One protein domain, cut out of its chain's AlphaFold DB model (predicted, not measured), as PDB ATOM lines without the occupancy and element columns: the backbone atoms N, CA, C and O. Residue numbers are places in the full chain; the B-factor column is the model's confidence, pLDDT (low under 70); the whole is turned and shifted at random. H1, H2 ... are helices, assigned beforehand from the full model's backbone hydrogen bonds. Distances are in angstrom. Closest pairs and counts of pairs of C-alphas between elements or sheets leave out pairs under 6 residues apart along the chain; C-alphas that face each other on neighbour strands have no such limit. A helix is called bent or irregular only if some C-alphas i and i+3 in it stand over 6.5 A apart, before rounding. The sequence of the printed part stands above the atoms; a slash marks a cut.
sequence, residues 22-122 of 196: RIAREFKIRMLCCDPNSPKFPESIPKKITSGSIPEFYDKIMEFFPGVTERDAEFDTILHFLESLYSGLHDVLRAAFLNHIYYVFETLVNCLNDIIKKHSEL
ATOM      1  N   ARG A  22     142.472 129.255 108.169       89.50
ATOM      2  CA  ARG A  22     141.681 130.471 107.958       89.50
ATOM      3  C   ARG A  22     141.912 131.486 109.075       89.50
ATOM      4  O   ARG A  22     142.105 132.657 108.756       89.50
ATOM      5  N   ILE A  23     141.950 131.053 110.333       90.62
ATOM      6  CA  ILE A  23     142.257 131.914 111.487       90.62
ATOM      7  C   ILE A  23     143.681 132.471 111.377       90.62
ATOM      8  O   ILE A  23     143.886 133.677 111.495       90.62
ATOM      9  N   ALA A  24     144.659 131.626 111.048       89.75
ATOM     10  CA  ALA A  24     146.042 132.043 110.836       89.75
ATOM     11  C   ALA A  24     146.166 133.064 109.692       89.75
ATOM     12  O   ALA A  24     146.931 134.027 109.786       89.75
ATOM     13  N   ARG A  25     145.396 132.896 108.610       93.19
ATOM     14  CA  ARG A  25     145.313 133.892 107.532       93.19
ATOM     15  C   ARG A  25     144.667 135.193 107.996       93.19
ATOM     16  O   ARG A  25     145.174 136.253 107.645       93.19
ATOM     17  N   GLU A  26     143.590 135.136 108.774       92.88
ATOM     18  CA  GLU A  26     142.942 136.324 109.343       92.88
ATOM     19  C   GLU A  26     143.905 137.127 110.221       92.88
ATOM     20  O   GLU A  26     144.035 138.337 110.026       92.88
ATOM     21  N   PHE A  27     144.648 136.440 111.090       93.81
ATOM     22  CA  PHE A  27     145.711 137.031 111.896       93.81
ATOM     23  C   PHE A  27     146.761 137.725 111.023       93.81
ATOM     24  O   PHE A  27     146.988 138.927 111.154       93.81
ATOM     25  N   LYS A  28     147.348 136.998 110.061       93.19
ATOM     26  CA  LYS A  28     148.375 137.546 109.158       93.19
ATOM     27  C   LYS A  28     147.875 138.777 108.407       93.19
ATOM     28  O   LYS A  28     148.581 139.774 108.342       93.19
ATOM     29  N   ILE A  29     146.654 138.730 107.868       93.12
ATOM     30  CA  ILE A  29     146.060 139.836 107.102       93.12
ATOM     31  C   ILE A  29     145.866 141.086 107.963       93.12
ATOM     32  O   ILE A  29     146.043 142.190 107.441       93.12
ATOM     33  N   ARG A  30     145.479 140.931 109.235       91.12
ATOM     34  CA  ARG A  30     145.329 142.050 110.177       91.12
ATOM     35  C   ARG A  30     146.677 142.625 110.591       91.12
ATOM     36  O   ARG A  30     146.833 143.838 110.572       91.12
ATOM     37  N   MET A  31     147.665 141.772 110.851       94.12
ATOM     38  CA  MET A  31     149.014 142.207 111.230       94.12
ATOM     39  C   MET A  31     149.793 142.879 110.090       94.12
ATOM     40  O   MET A  31     150.828 143.489 110.336       94.12
ATOM     41  N   LEU A  32     149.293 142.855 108.848       93.31
ATOM     42  CA  LEU A  32     149.898 143.590 107.732       93.31
ATOM     43  C   LEU A  32     149.988 145.106 107.962       93.31
ATOM     44  O   LEU A  32     150.790 145.740 107.288       93.31
ATOM     45  N   CYS A  33     149.191 145.715 108.845       92.44
ATOM     46  CA  CYS A  33     149.355 147.142 109.156       92.44
ATOM     47  C   CYS A  33     150.548 147.428 110.081       92.44
ATOM     48  O   CYS A  33     150.900 148.586 110.272       92.44
ATOM     49  N   CYS A  34     151.188 146.391 110.626       92.25
ATOM     50  CA  CYS A  34     152.376 146.491 111.469       92.25
ATOM     51  C   CYS A  34     153.693 146.335 110.696       92.25
ATOM     52  O   CYS A  34     154.737 146.672 111.240       92.25
ATOM     53  N   ASP A  35     153.662 145.832 109.458       91.25
ATOM     54  CA  ASP A  35     154.852 145.693 108.610       91.25
ATOM     55  C   ASP A  35     155.123 147.009 107.864       91.25
ATOM     56  O   ASP A  35     154.313 147.371 107.012       91.25
ATOM     57  N   PRO A  36     156.249 147.707 108.109       87.69
ATOM     58  CA  PRO A  36     156.578 148.962 107.426       87.69
ATOM     59  C   PRO A  36     156.646 148.866 105.897       87.69
ATOM     60  O   PRO A  36     156.543 149.883 105.216       87.69
ATOM     61  N   ASN A  37     156.830 147.664 105.343       90.81
ATOM     62  CA  ASN A  37     156.902 147.437 103.896       90.81
ATOM     63  C   ASN A  37     155.540 147.108 103.270       90.81
ATOM     64  O   ASN A  37     155.421 146.993 102.048       90.81
ATOM     65  N   SER A  38     154.508 146.918 104.089       92.31
ATOM     66  CA  SER A  38     153.173 146.568 103.626       92.31
ATOM     67  C   SER A  38     152.420 147.809 103.140       92.31
ATOM     68  O   SER A  38     152.433 148.840 103.809       92.31
ATOM     69  N   PRO A  39     151.639 147.715 102.047       92.75
ATOM     70  CA  PRO A  39     150.777 148.813 101.601       92.75
ATOM     71  C   PRO A  39     149.646 149.132 102.592       92.75
ATOM     72  O   PRO A  39     148.935 150.116 102.414       92.75
ATOM     73  N   LYS A  40     149.434 148.285 103.608       92.88
ATOM     74  CA  LYS A  40     148.478 148.528 104.696       92.88
ATOM     75  C   LYS A  40     149.099 149.238 105.897       92.88
ATOM     76  O   LYS A  40     148.373 149.516 106.850       92.88
ATOM     77  N   PHE A  41     150.410 149.474 105.889       92.25
ATOM     78  CA  PHE A  41     151.064 150.252 106.930       92.25
ATOM     79  C   PHE A  41     150.516 151.684 106.916       92.25
ATOM     80  O   PHE A  41     150.403 152.278 105.840       92.25
ATOM     81  N   PRO A  42     150.127 152.247 108.070       92.06
ATOM     82  CA  PRO A  42     149.563 153.587 108.105       92.06
ATOM     83  C   PRO A  42     150.619 154.641 107.746       92.06
ATOM     84  O   PRO A  42     151.781 154.524 108.127       92.06
ATOM     85  N   GLU A  43     150.200 155.728 107.090       90.44
ATOM     86  CA  GLU A  43     151.079 156.871 106.774       90.44
ATOM     87  C   GLU A  43     151.700 157.502 108.031       90.44
ATOM     88  O   GLU A  43     152.788 158.075 107.990       90.44
ATOM     89  N   SER A  44     151.011 157.387 109.169       90.88
ATOM     90  CA  SER A  44     151.514 157.823 110.465       90.88
ATOM     91  C   SER A  44     150.995 156.936 111.590       90.88
ATOM     92  O   SER A  44     149.812 156.593 111.619       90.88
ATOM     93  N   ILE A  45     151.867 156.627 112.549       91.00
ATOM     94  CA  ILE A  45     151.499 155.907 113.770       91.00
ATOM     95  C   ILE A  45     150.996 156.904 114.827       91.00
ATOM     96  O   ILE A  45     151.647 157.936 115.041       91.00
ATOM     97  N   PRO A  46     149.876 156.616 115.519       89.38
ATOM     98  CA  PRO A  46     149.405 157.428 116.634       89.38
ATOM     99  C   PRO A  46     150.471 157.591 117.721       89.38
ATOM    100  O   PRO A  46     151.044 156.616 118.202       89.38
ATOM    101  N   LYS A  47     150.708 158.836 118.144       91.44
ATOM    102  CA  LYS A  47     151.646 159.148 119.226       91.44
ATOM    103  C   LYS A  47     150.937 159.050 120.574       91.44
ATOM    104  O   LYS A  47     150.220 159.969 120.959       91.44
ATOM    105  N   LYS A  48     151.129 157.931 121.265       91.06
ATOM    106  CA  LYS A  48     150.600 157.638 122.606       91.06
ATOM    107  C   LYS A  48     151.669 157.664 123.701       91.06
ATOM    108  O   LYS A  48     151.321 157.874 124.855       91.06
ATOM    109  N   ILE A  49     152.940 157.499 123.331       90.94
ATOM    110  CA  ILE A  49     154.114 157.661 124.199       90.94
ATOM    111  C   ILE A  49     154.772 159.002 123.878       90.94
ATOM    112  O   ILE A  49     155.191 159.233 122.741       90.94
ATOM    113  N   THR A  50     154.847 159.905 124.848       88.62
ATOM    114  CA  THR A  50     155.269 161.299 124.626       88.62
ATOM    115  C   THR A  50     156.658 161.596 125.168       88.62
ATOM    116  O   THR A  50     157.463 162.206 124.467       88.62
ATOM    117  N   SER A  51     156.966 161.121 126.375       87.19
ATOM    118  CA  SER A  51     158.281 161.272 127.008       87.19
ATOM    119  C   SER A  51     159.341 160.416 126.326       87.19
ATOM    120  O   SER A  51     160.533 160.686 126.443       87.19
ATOM    121  N   GLY A  52     158.894 159.370 125.624       84.75
ATOM    122  CA  GLY A  52     159.774 158.356 125.079       84.75
ATOM    123  C   GLY A  52     160.514 157.606 126.173       84.75
ATOM    124  O   GLY A  52     161.590 157.129 125.881       84.75
ATOM    125  N   SER A  53     159.981 157.528 127.394       88.62
ATOM    126  CA  SER A  53     160.587 156.796 128.504       88.62
ATOM    127  C   SER A  53     160.023 155.380 128.620       88.62
ATOM    128  O   SER A  53     158.863 155.119 128.292       88.62
ATOM    129  N   ILE A  54     160.846 154.459 129.119       85.94
ATOM    130  CA  ILE A  54     160.439 153.074 129.379       85.94
ATOM    131  C   ILE A  54     159.326 152.987 130.436       85.94
ATOM    132  O   ILE A  54     158.393 152.224 130.201       85.94
ATOM    133  N   PRO A  55     159.340 153.767 131.539       88.25
ATOM    134  CA  PRO A  55     158.228 153.769 132.489       88.25
ATOM    135  C   PRO A  55     156.880 154.152 131.861       88.25
ATOM    136  O   PRO A  55     155.909 153.432 132.052       88.25
ATOM    137  N   GLU A  56     156.819 155.213 131.040       90.69
ATOM    138  CA  GLU A  56     155.569 155.585 130.348       90.69
ATOM    139  C   GLU A  56     155.105 154.472 129.395       90.69
ATOM    140  O   GLU A  56     153.919 154.155 129.327       90.69
ATOM    141  N   PHE A  57     156.041 153.866 128.658       89.56
ATOM    142  CA  PHE A  57     155.736 152.738 127.783       89.56
ATOM    143  C   PHE A  57     155.193 151.536 128.561       89.56
ATOM    144  O   PHE A  57     154.191 150.954 128.151       89.56
ATOM    145  N   TYR A  58     155.808 151.198 129.693       86.06
ATOM    146  CA  TYR A  58     155.355 150.122 130.564       86.06
ATOM    147  C   TYR A  58     153.930 150.352 131.062       86.06
ATOM    148  O   TYR A  58     153.081 149.483 130.867       86.06
ATOM    149  N   ASP A  59     153.646 151.529 131.622       87.69
ATOM    150  CA  ASP A  59     152.314 151.860 132.131       87.69
ATOM    151  C   ASP A  59     151.251 151.677 131.039       87.69
ATOM    152  O   ASP A  59     150.187 151.107 131.281       87.69
ATOM    153  N   LYS A  60     151.576 152.068 129.800       90.81
ATOM    154  CA  LYS A  60     150.706 151.876 128.637       90.81
ATOM    155  C   LYS A  60     150.509 150.422 128.225       90.81
ATOM    156  O   LYS A  60     149.417 150.078 127.781       90.81
ATOM    157  N   ILE A  61     151.522 149.570 128.339       87.56
ATOM    158  CA  ILE A  61     151.373 148.130 128.075       87.56
ATOM    159  C   ILE A  61     150.507 147.474 129.157       87.56
ATOM    160  O   ILE A  61     149.656 146.642 128.841       87.56
ATOM    161  N   MET A  62     150.652 147.888 130.416       85.56
ATOM    162  CA  MET A  62     149.875 147.328 131.526       85.56
ATOM    163  C   MET A  62     148.383 147.673 131.473       85.56
ATOM    164  O   MET A  62     147.578 146.929 132.029       85.56
ATOM    165  N   GLU A  63     147.979 148.718 130.739       89.62
ATOM    166  CA  GLU A  63     146.559 149.001 130.453       89.62
ATOM    167  C   GLU A  63     145.841 147.805 129.781       89.62
ATOM    168  O   GLU A  63     144.626 147.666 129.926       89.62
ATOM    169  N   PHE A  64     146.569 146.913 129.092       86.06
ATOM    170  CA  PHE A  64     146.009 145.712 128.456       86.06
ATOM    171  C   PHE A  64     145.879 144.499 129.389       86.06
ATOM    172  O   PHE A  64     145.206 143.535 129.028       86.06
ATOM    173  N   PHE A  65     146.483 144.538 130.579       81.50
ATOM    174  CA  PHE A  65     146.532 143.413 131.517       81.50
ATOM    175  C   PHE A  65     145.932 143.784 132.881       81.50
ATOM    176  O   PHE A  65     146.631 143.778 133.900       81.50
ATOM    177  N   PRO A  66     144.632 144.128 132.940       76.62
ATOM    178  CA  PRO A  66     144.002 144.532 134.188       76.62
ATOM    179  C   PRO A  66     144.057 143.388 135.210       76.62
ATOM    180  O   PRO A  66     143.533 142.302 134.971       76.62
ATOM    181  N   GLY A  67     144.674 143.646 136.364       72.06
ATOM    182  CA  GLY A  67     144.801 142.678 137.458       72.06
ATOM    183  C   GLY A  67     146.123 141.909 137.496       72.06
ATOM    184  O   GLY A  67     146.365 141.212 138.478       72.06
ATOM    185  N   VAL A  68     147.001 142.072 136.501       71.44
ATOM    186  CA  VAL A  68     148.383 141.585 136.595       71.44
ATOM    187  C   VAL A  68     149.179 142.563 137.454       71.44
ATOM    188  O   VAL A  68     149.483 143.679 137.038       71.44
ATOM    189  N   THR A  69     149.462 142.162 138.692       66.50
ATOM    190  CA  THR A  69     150.226 142.966 139.663       66.50
ATOM    191  C   THR A  69     151.606 142.399 139.957       66.50
ATOM    192  O   THR A  69     152.427 143.077 140.571       66.50
ATOM    193  N   GLU A  70     151.855 141.153 139.560       63.84
ATOM    194  CA  GLU A  70     153.124 140.476 139.792       63.84
ATOM    195  C   GLU A  70     154.069 140.735 138.621       63.84
ATOM    196  O   GLU A  70     153.725 140.547 137.457       63.84
ATOM    197  N   ARG A  71     155.261 141.218 138.962       67.88
ATOM    198  CA  ARG A  71     156.407 141.316 138.068       67.88
ATOM    199  C   ARG A  71     157.205 140.033 138.248       67.88
ATOM    200  O   ARG A  71     157.764 139.822 139.324       67.88
ATOM    201  N   ASP A  72     157.208 139.184 137.234       68.38
ATOM    202  CA  ASP A  72     157.994 137.954 137.208       68.38
ATOM    203  C   ASP A  72     159.359 138.165 136.528       68.38
ATOM    204  O   ASP A  72     159.717 139.263 136.080       68.38
ATOM    205  N   ALA A  73     160.167 137.104 136.509       68.56
ATOM    206  CA  ALA A  73     161.509 137.138 135.941       68.56
ATOM    207  C   ALA A  73     161.493 137.353 134.413       68.56
ATOM    208  O   ALA A  73     162.445 137.910 133.854       68.56
ATOM    209  N   GLU A  74     160.420 136.958 133.724       66.38
ATOM    210  CA  GLU A  74     160.253 137.144 132.278       66.38
ATOM    211  C   GLU A  74     159.947 138.595 131.982       66.38
ATOM    212  O   GLU A  74     160.526 139.168 131.058       66.38
ATOM    213  N   PHE A  75     159.087 139.206 132.794       71.62
ATOM    214  CA  PHE A  75     158.811 140.623 132.725       71.62
ATOM    215  C   PHE A  75     160.106 141.424 132.867       71.62
ATOM    216  O   PHE A  75     160.387 142.293 132.040       71.62
ATOM    217  N   ASP A  76     160.933 141.098 133.862       75.56
ATOM    218  CA  ASP A  76     162.235 141.744 134.040       75.56
ATOM    219  C   ASP A  76     163.187 141.471 132.870       75.56
ATOM    220  O   ASP A  76     163.913 142.370 132.448       75.56
ATOM    221  N   THR A  77     163.145 140.278 132.272       76.00
ATOM    222  CA  THR A  77     163.940 139.944 131.079       76.00
ATOM    223  C   THR A  77     163.512 140.762 129.859       76.00
ATOM    224  O   THR A  77     164.358 141.312 129.150       76.00
ATOM    225  N   ILE A  78     162.205 140.882 129.615       75.25
ATOM    226  CA  ILE A  78     161.638 141.686 128.524       75.25
ATOM    227  C   ILE A  78     161.964 143.159 128.749       75.25
ATOM    228  O   ILE A  78     162.405 143.839 127.820       75.25
ATOM    229  N   LEU A  79     161.794 143.649 129.978       78.94
ATOM    230  CA  LEU A  79     162.137 145.017 130.340       78.94
ATOM    231  C   LEU A  79     163.628 145.279 130.121       78.94
ATOM    232  O   LEU A  79     163.976 146.275 129.497       78.94
ATOM    233  N   HIS A  80     164.499 144.365 130.543       82.06
ATOM    234  CA  HIS A  80     165.940 144.490 130.355       82.06
ATOM    235  C   HIS A  80     166.336 144.477 128.872       82.06
ATOM    236  O   HIS A  80     167.194 145.247 128.435       82.06
ATOM    237  N   PHE A  81     165.686 143.640 128.060       80.38
ATOM    238  CA  PHE A  81     165.883 143.639 126.612       80.38
ATOM    239  C   PHE A  81     165.455 144.971 125.983       80.38
ATOM    240  O   PHE A  81     166.189 145.537 125.167       80.38
ATOM    241  N   LEU A  82     164.305 145.510 126.398       78.50
ATOM    242  CA  LEU A  82     163.832 146.823 125.966       78.50
ATOM    243  C   LEU A  82     164.790 147.933 126.402       78.50
ATOM    244  O   LEU A  82     165.125 148.777 125.580       78.50
ATOM    245  N   GLU A  83     165.279 147.910 127.642       83.62
ATOM    246  CA  GLU A  83     166.291 148.839 128.164       83.62
ATOM    247  C   GLU A  83     167.586 148.791 127.355       83.62
ATOM    248  O   GLU A  83     168.138 149.836 127.006       83.62
ATOM    249  N   SER A  84     168.044 147.593 126.993       83.06
ATOM    250  CA  SER A  84     169.228 147.401 126.159       83.06
ATOM    251  C   SER A  84     169.041 148.016 124.768       83.06
ATOM    252  O   SER A  84     169.834 148.872 124.365       83.06
ATOM    253  N   LEU A  85     167.944 147.687 124.073       77.00
ATOM    254  CA  LEU A  85     167.604 148.279 122.769       77.00
ATOM    255  C   LEU A  85     167.447 149.805 122.849       77.00
ATOM    256  O   LEU A  85     167.900 150.539 121.971       77.00
ATOM    257  N   TYR A  86     166.828 150.281 123.922       80.44
ATOM    258  CA  TYR A  86     166.581 151.688 124.196       80.44
ATOM    259  C   TYR A  86     167.864 152.481 124.469       80.44
ATOM    260  O   TYR A  86     168.009 153.614 124.005       80.44
ATOM    261  N   SER A  87     168.817 151.890 125.195       80.81
ATOM    262  CA  SER A  87     170.084 152.535 125.556       80.81
ATOM    263  C   SER A  87     170.933 152.897 124.331       80.81
ATOM    264  O   SER A  87     171.603 153.928 124.341       80.81
ATOM    265  N   GLY A  88     170.834 152.110 123.254       79.62
ATOM    266  CA  GLY A  88     171.526 152.355 121.986       79.62
ATOM    267  C   GLY A  88     170.863 153.396 121.076       79.62
ATOM    268  O   GLY A  88     171.457 153.787 120.071       79.62
ATOM    269  N   LEU A  89     169.649 153.859 121.393       82.75
ATOM    270  CA  LEU A  89     168.909 154.824 120.578       82.75
ATOM    271  C   LEU A  89     169.183 156.268 121.008       82.75
ATOM    272  O   LEU A  89     169.129 156.600 122.194       82.75
ATOM    273  N   HIS A  90     169.379 157.151 120.022       83.62
ATOM    274  CA  HIS A  90     169.394 158.600 120.234       83.62
ATOM    275  C   HIS A  90     168.072 159.089 120.833       83.62
ATOM    276  O   HIS A  90     167.003 158.679 120.379       83.62
ATOM    277  N   ASP A  91     168.146 160.041 121.768       78.38
ATOM    278  CA  ASP A  91     166.989 160.557 122.513       78.38
ATOM    279  C   ASP A  91     165.810 160.969 121.627       78.38
ATOM    280  O   ASP A  91     164.658 160.646 121.913       78.38
ATOM    281  N   VAL A  92     166.106 161.603 120.494       79.81
ATOM    282  CA  VAL A  92     165.105 162.096 119.536       79.81
ATOM    283  C   VAL A  92     164.284 160.962 118.899       79.81
ATOM    284  O   VAL A  92     163.148 161.181 118.482       79.81
ATOM    285  N   LEU A  93     164.828 159.742 118.830       86.69
ATOM    286  CA  LEU A  93     164.187 158.591 118.185       86.69
ATOM    287  C   LEU A  93     163.428 157.692 119.165       86.69
ATOM    288  O   LEU A  93     162.594 156.895 118.737       86.69
ATOM    289  N   ARG A  94     163.675 157.827 120.471       87.81
ATOM    290  CA  ARG A  94     163.132 156.933 121.508       87.81
ATOM    291  C   ARG A  94     161.610 156.940 121.549       87.81
ATOM    292  O   ARG A  94     160.991 155.880 121.505       87.81
ATOM    293  N   ALA A  95     160.996 158.124 121.532       88.94
ATOM    294  CA  ALA A  95     159.541 158.238 121.498       88.94
ATOM    295  C   ALA A  95     158.949 157.604 120.231       88.94
ATOM    296  O   ALA A  95     157.964 156.875 120.313       88.94
ATOM    297  N   ALA A  96     159.549 157.831 119.058       89.06
ATOM    298  CA  ALA A  96     159.067 157.239 117.810       89.06
ATOM    299  C   ALA A  96     159.165 155.704 117.829       89.06
ATOM    300  O   ALA A  96     158.215 155.023 117.445       89.06
ATOM    301  N   PHE A  97     160.276 155.170 118.336       89.06
ATOM    302  CA  PHE A  97     160.498 153.735 118.483       89.06
ATOM    303  C   PHE A  97     159.489 153.081 119.435       89.06
ATOM    304  O   PHE A  97     158.822 152.119 119.057       89.06
ATOM    305  N   LEU A  98     159.304 153.639 120.635       90.69
ATOM    306  CA  LEU A  98     158.348 153.106 121.610       90.69
ATOM    307  C   LEU A  98     156.900 153.206 121.117       90.69
ATOM    308  O   LEU A  98     156.123 152.285 121.339       90.69
ATOM    309  N   ASN A  99     156.538 154.269 120.387       92.19
ATOM    310  CA  ASN A  99     155.225 154.351 119.737       92.19
ATOM    311  C   ASN A  99     155.033 153.276 118.667       92.19
ATOM    312  O   ASN A  99     153.934 152.741 118.544       92.19
ATOM    313  N   HIS A 100     156.077 152.948 117.903       90.88
ATOM    314  CA  HIS A 100     156.006 151.867 116.924       90.88
ATOM    315  C   HIS A 100     155.779 150.518 117.612       90.88
ATOM    316  O   HIS A 100     154.835 149.818 117.258       90.88
ATOM    317  N   ILE A 101     156.568 150.187 118.642       90.25
ATOM    318  CA  ILE A 101     156.372 148.952 119.420       90.25
ATOM    319  C   ILE A 101     154.968 148.917 120.027       90.25
ATOM    320  O   ILE A 101     154.267 147.916 119.888       90.25
ATOM    321  N   TYR A 102     154.540 150.011 120.659       92.44
ATOM    322  CA  TYR A 102     153.218 150.104 121.272       92.44
ATOM    323  C   TYR A 102     152.106 149.863 120.250       92.44
ATOM    324  O   TYR A 102     151.175 149.111 120.515       92.44
ATOM    325  N   TYR A 103     152.215 150.450 119.058       93.62
ATOM    326  CA  TYR A 103     151.246 150.256 117.982       93.62
ATOM    327  C   TYR A 103     151.165 148.799 117.514       93.62
ATOM    328  O   TYR A 103     150.064 148.276 117.319       93.62
ATOM    329  N   VAL A 104     152.311 148.129 117.355       92.62
ATOM    330  CA  VAL A 104     152.350 146.699 117.012       92.62
ATOM    331  C   VAL A 104     151.687 145.869 118.108       92.62
ATOM    332  O   VAL A 104     150.855 145.014 117.807       92.62
ATOM    333  N   PHE A 105     152.007 146.155 119.369       91.81
ATOM    334  CA  PHE A 105     151.453 145.451 120.520       91.81
ATOM    335  C   PHE A 105     149.936 145.643 120.647       91.81
ATOM    336  O   PHE A 105     149.191 144.671 120.737       91.81
ATOM    337  N   GLU A 106     149.454 146.883 120.575       93.88
ATOM    338  CA  GLU A 106     148.024 147.199 120.605       93.88
ATOM    339  C   GLU A 106     147.276 146.512 119.456       93.88
ATOM    340  O   GLU A 106     146.200 145.942 119.652       93.88
ATOM    341  N   THR A 107     147.850 146.522 118.251       94.12
ATOM    342  CA  THR A 107     147.265 145.836 117.093       94.12
ATOM    343  C   THR A 107     147.194 144.330 117.324       94.12
ATOM    344  O   THR A 107     146.167 143.719 117.027       94.12
ATOM    345  N   LEU A 108     148.254 143.737 117.884       94.06
ATOM    346  CA  LEU A 108     148.313 142.320 118.223       94.06
ATOM    347  C   LEU A 108     147.216 141.945 119.224       94.06
ATOM    348  O   LEU A 108     146.422 141.049 118.937       94.06
ATOM    349  N   VAL A 109     147.126 142.653 120.352       91.81
ATOM    350  CA  VAL A 109     146.119 142.392 121.395       91.81
ATOM    351  C   VAL A 109     144.707 142.518 120.829       91.81
ATOM    352  O   VAL A 109     143.887 141.615 120.998       91.81
ATOM    353  N   ASN A 110     144.424 143.587 120.083       93.06
ATOM    354  CA  ASN A 110     143.113 143.786 119.463       93.06
ATOM    355  C   ASN A 110     142.787 142.696 118.431       93.06
ATOM    356  O   ASN A 110     141.660 142.204 118.378       93.06
ATOM    357  N   CYS A 111     143.766 142.283 117.624       94.38
ATOM    358  CA  CYS A 111     143.597 141.207 116.654       94.38
ATOM    359  C   CYS A 111     143.289 139.870 117.338       94.38
ATOM    360  O   CYS A 111     142.386 139.158 116.896       94.38
ATOM    361  N   LEU A 112     144.025 139.527 118.397       92.00
ATOM    362  CA  LEU A 112     143.809 138.296 119.153       92.00
ATOM    363  C   LEU A 112     142.443 138.303 119.840       92.00
ATOM    364  O   LEU A 112     141.704 137.334 119.698       92.00
ATOM    365  N   ASN A 113     142.057 139.405 120.485       90.88
ATOM    366  CA  ASN A 113     140.738 139.548 121.108       90.88
ATOM    367  C   ASN A 113     139.597 139.357 120.101       90.88
ATOM    368  O   ASN A 113     138.630 138.647 120.383       90.88
ATOM    369  N   ASP A 114     139.718 139.936 118.907       93.19
ATOM    370  CA  ASP A 114     138.722 139.767 117.849       93.19
ATOM    371  C   ASP A 114     138.653 138.322 117.339       93.19
ATOM    372  O   ASP A 114     137.557 137.799 117.127       93.19
ATOM    373  N   ILE A 115     139.803 137.661 117.164       92.50
ATOM    374  CA  ILE A 115     139.869 136.248 116.766       92.50
ATOM    375  C   ILE A 115     139.228 135.362 117.835       92.50
ATOM    376  O   ILE A 115     138.378 134.539 117.498       92.50
ATOM    377  N   ILE A 116     139.580 135.566 119.107       87.81
ATOM    378  CA  ILE A 116     139.028 134.827 120.248       87.81
ATOM    379  C   ILE A 116     137.514 135.001 120.301       87.81
ATOM    380  O   ILE A 116     136.789 134.021 120.413       87.81
ATOM    381  N   LYS A 117     137.015 136.231 120.160       89.50
ATOM    382  CA  LYS A 117     135.575 136.514 120.174       89.50
ATOM    383  C   LYS A 117     134.840 135.873 118.997       89.50
ATOM    384  O   LYS A 117     133.718 135.402 119.155       89.50
ATOM    385  N   LYS A 118     135.443 135.888 117.808       90.19
ATOM    386  CA  LYS A 118     134.848 135.345 116.579       90.19
ATOM    387  C   LYS A 118     134.852 133.818 116.538       90.19
ATOM    388  O   LYS A 118     134.001 133.229 115.877       90.19
ATOM    389  N   HIS A 119     135.819 133.208 117.213       85.00
ATOM    390  CA  HIS A 119     136.038 131.770 117.276       85.00
ATOM    391  C   HIS A 119     135.997 131.281 118.725       85.00
ATOM    392  O   HIS A 119     136.834 130.480 119.145       85.00
ATOM    393  N   SER A 120     135.051 131.797 119.513       81.19
ATOM    394  CA  SER A 120     134.992 131.553 120.955       81.19
ATOM    395  C   SER A 120     134.889 130.074 121.296       81.19
ATOM    396  O   SER A 120     135.411 129.658 122.316       81.19
ATOM    397  N   GLU A 121     134.299 129.266 120.417       73.38
ATOM    398  CA  GLU A 121     134.230 127.810 120.541       73.38
ATOM    399  C   GLU A 121     135.596 127.105 120.551       73.38
ATOM    400  O   GLU A 121     135.679 125.952 120.957       73.38
ATOM    401  N   LEU A 122     136.656 127.764 120.070       72.94
ATOM    402  CA  LEU A 122     138.024 127.232 120.079       72.94
ATOM    403  C   LEU A 122     138.833 127.746 121.276       72.94
ATOM    404  O   LEU A 122     139.705 127.047 121.798       72.94
TER     405      LEU A 122
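This is residues 22 to 122 of the 196 residues of an uncharacterized protein of Caenorhabditis remanei (UniProt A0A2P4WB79). One long helix, H4, makes the long axis, with two short helices, H1 and H2, packed on different stretches of it, and H3 slants away from its first end, the two making a V. The long link between H1 and H2 has no named element, and residues 65 to 78, of which 73 to 78 belong to H3, stick out. The printed part has 101 residues with four named helices, in the order H1, H2, H3, H4, and no named strand; the class is all helix. It is only just compact, close to loose, with a radius of gyration of the C-alphas of 15.3 A, and flat, spanning 42 by 37 by 19 A.

H1, residues 22 to 31, begins at C-alpha 22 (141.681, 130.471, 107.958) and is 14.2 A long. H2, residues 54 to 62, is 12.2 A long. H3, residues 73 to 87, is 20.5 A long. H4, residues 91 to 118, is 41.3 A long and ends at C-alpha 118 (134.848, 135.345, 116.579). H4 is irregular: C-alphas 92 and 95 are 7.0 A apart.

H1 touches residues 107 to 115 of H4 at a shallow tilt of 25 degrees, opposite ways; the closest C-alphas, Phe 27 and Cys 111, are 6.7 A apart. H2 touches residues 98 to 102 of H4 at 8 degrees, the same way, closest at the C-alphas of Phe 57 and Leu 98, 6.7 A. H3 is close to H4 but not clearly touching, closest at the C-alphas of Tyr 86 and Arg 94, 6.8 A. H1 is apart from H2 and H3. In H1, H2 and H3 every O i to N i+4 pair is within hydrogen-bond range; in H4, 22 of 24 are.

The C-alphas of His 90 and Glu 121, the two farthest apart, are 46.7 A apart. The printed part has no cut. The link from H1 to H2 is long, with 22 residues. The mean pLDDT of the printed part is 86.1, and residues 69 to 74 are under 70.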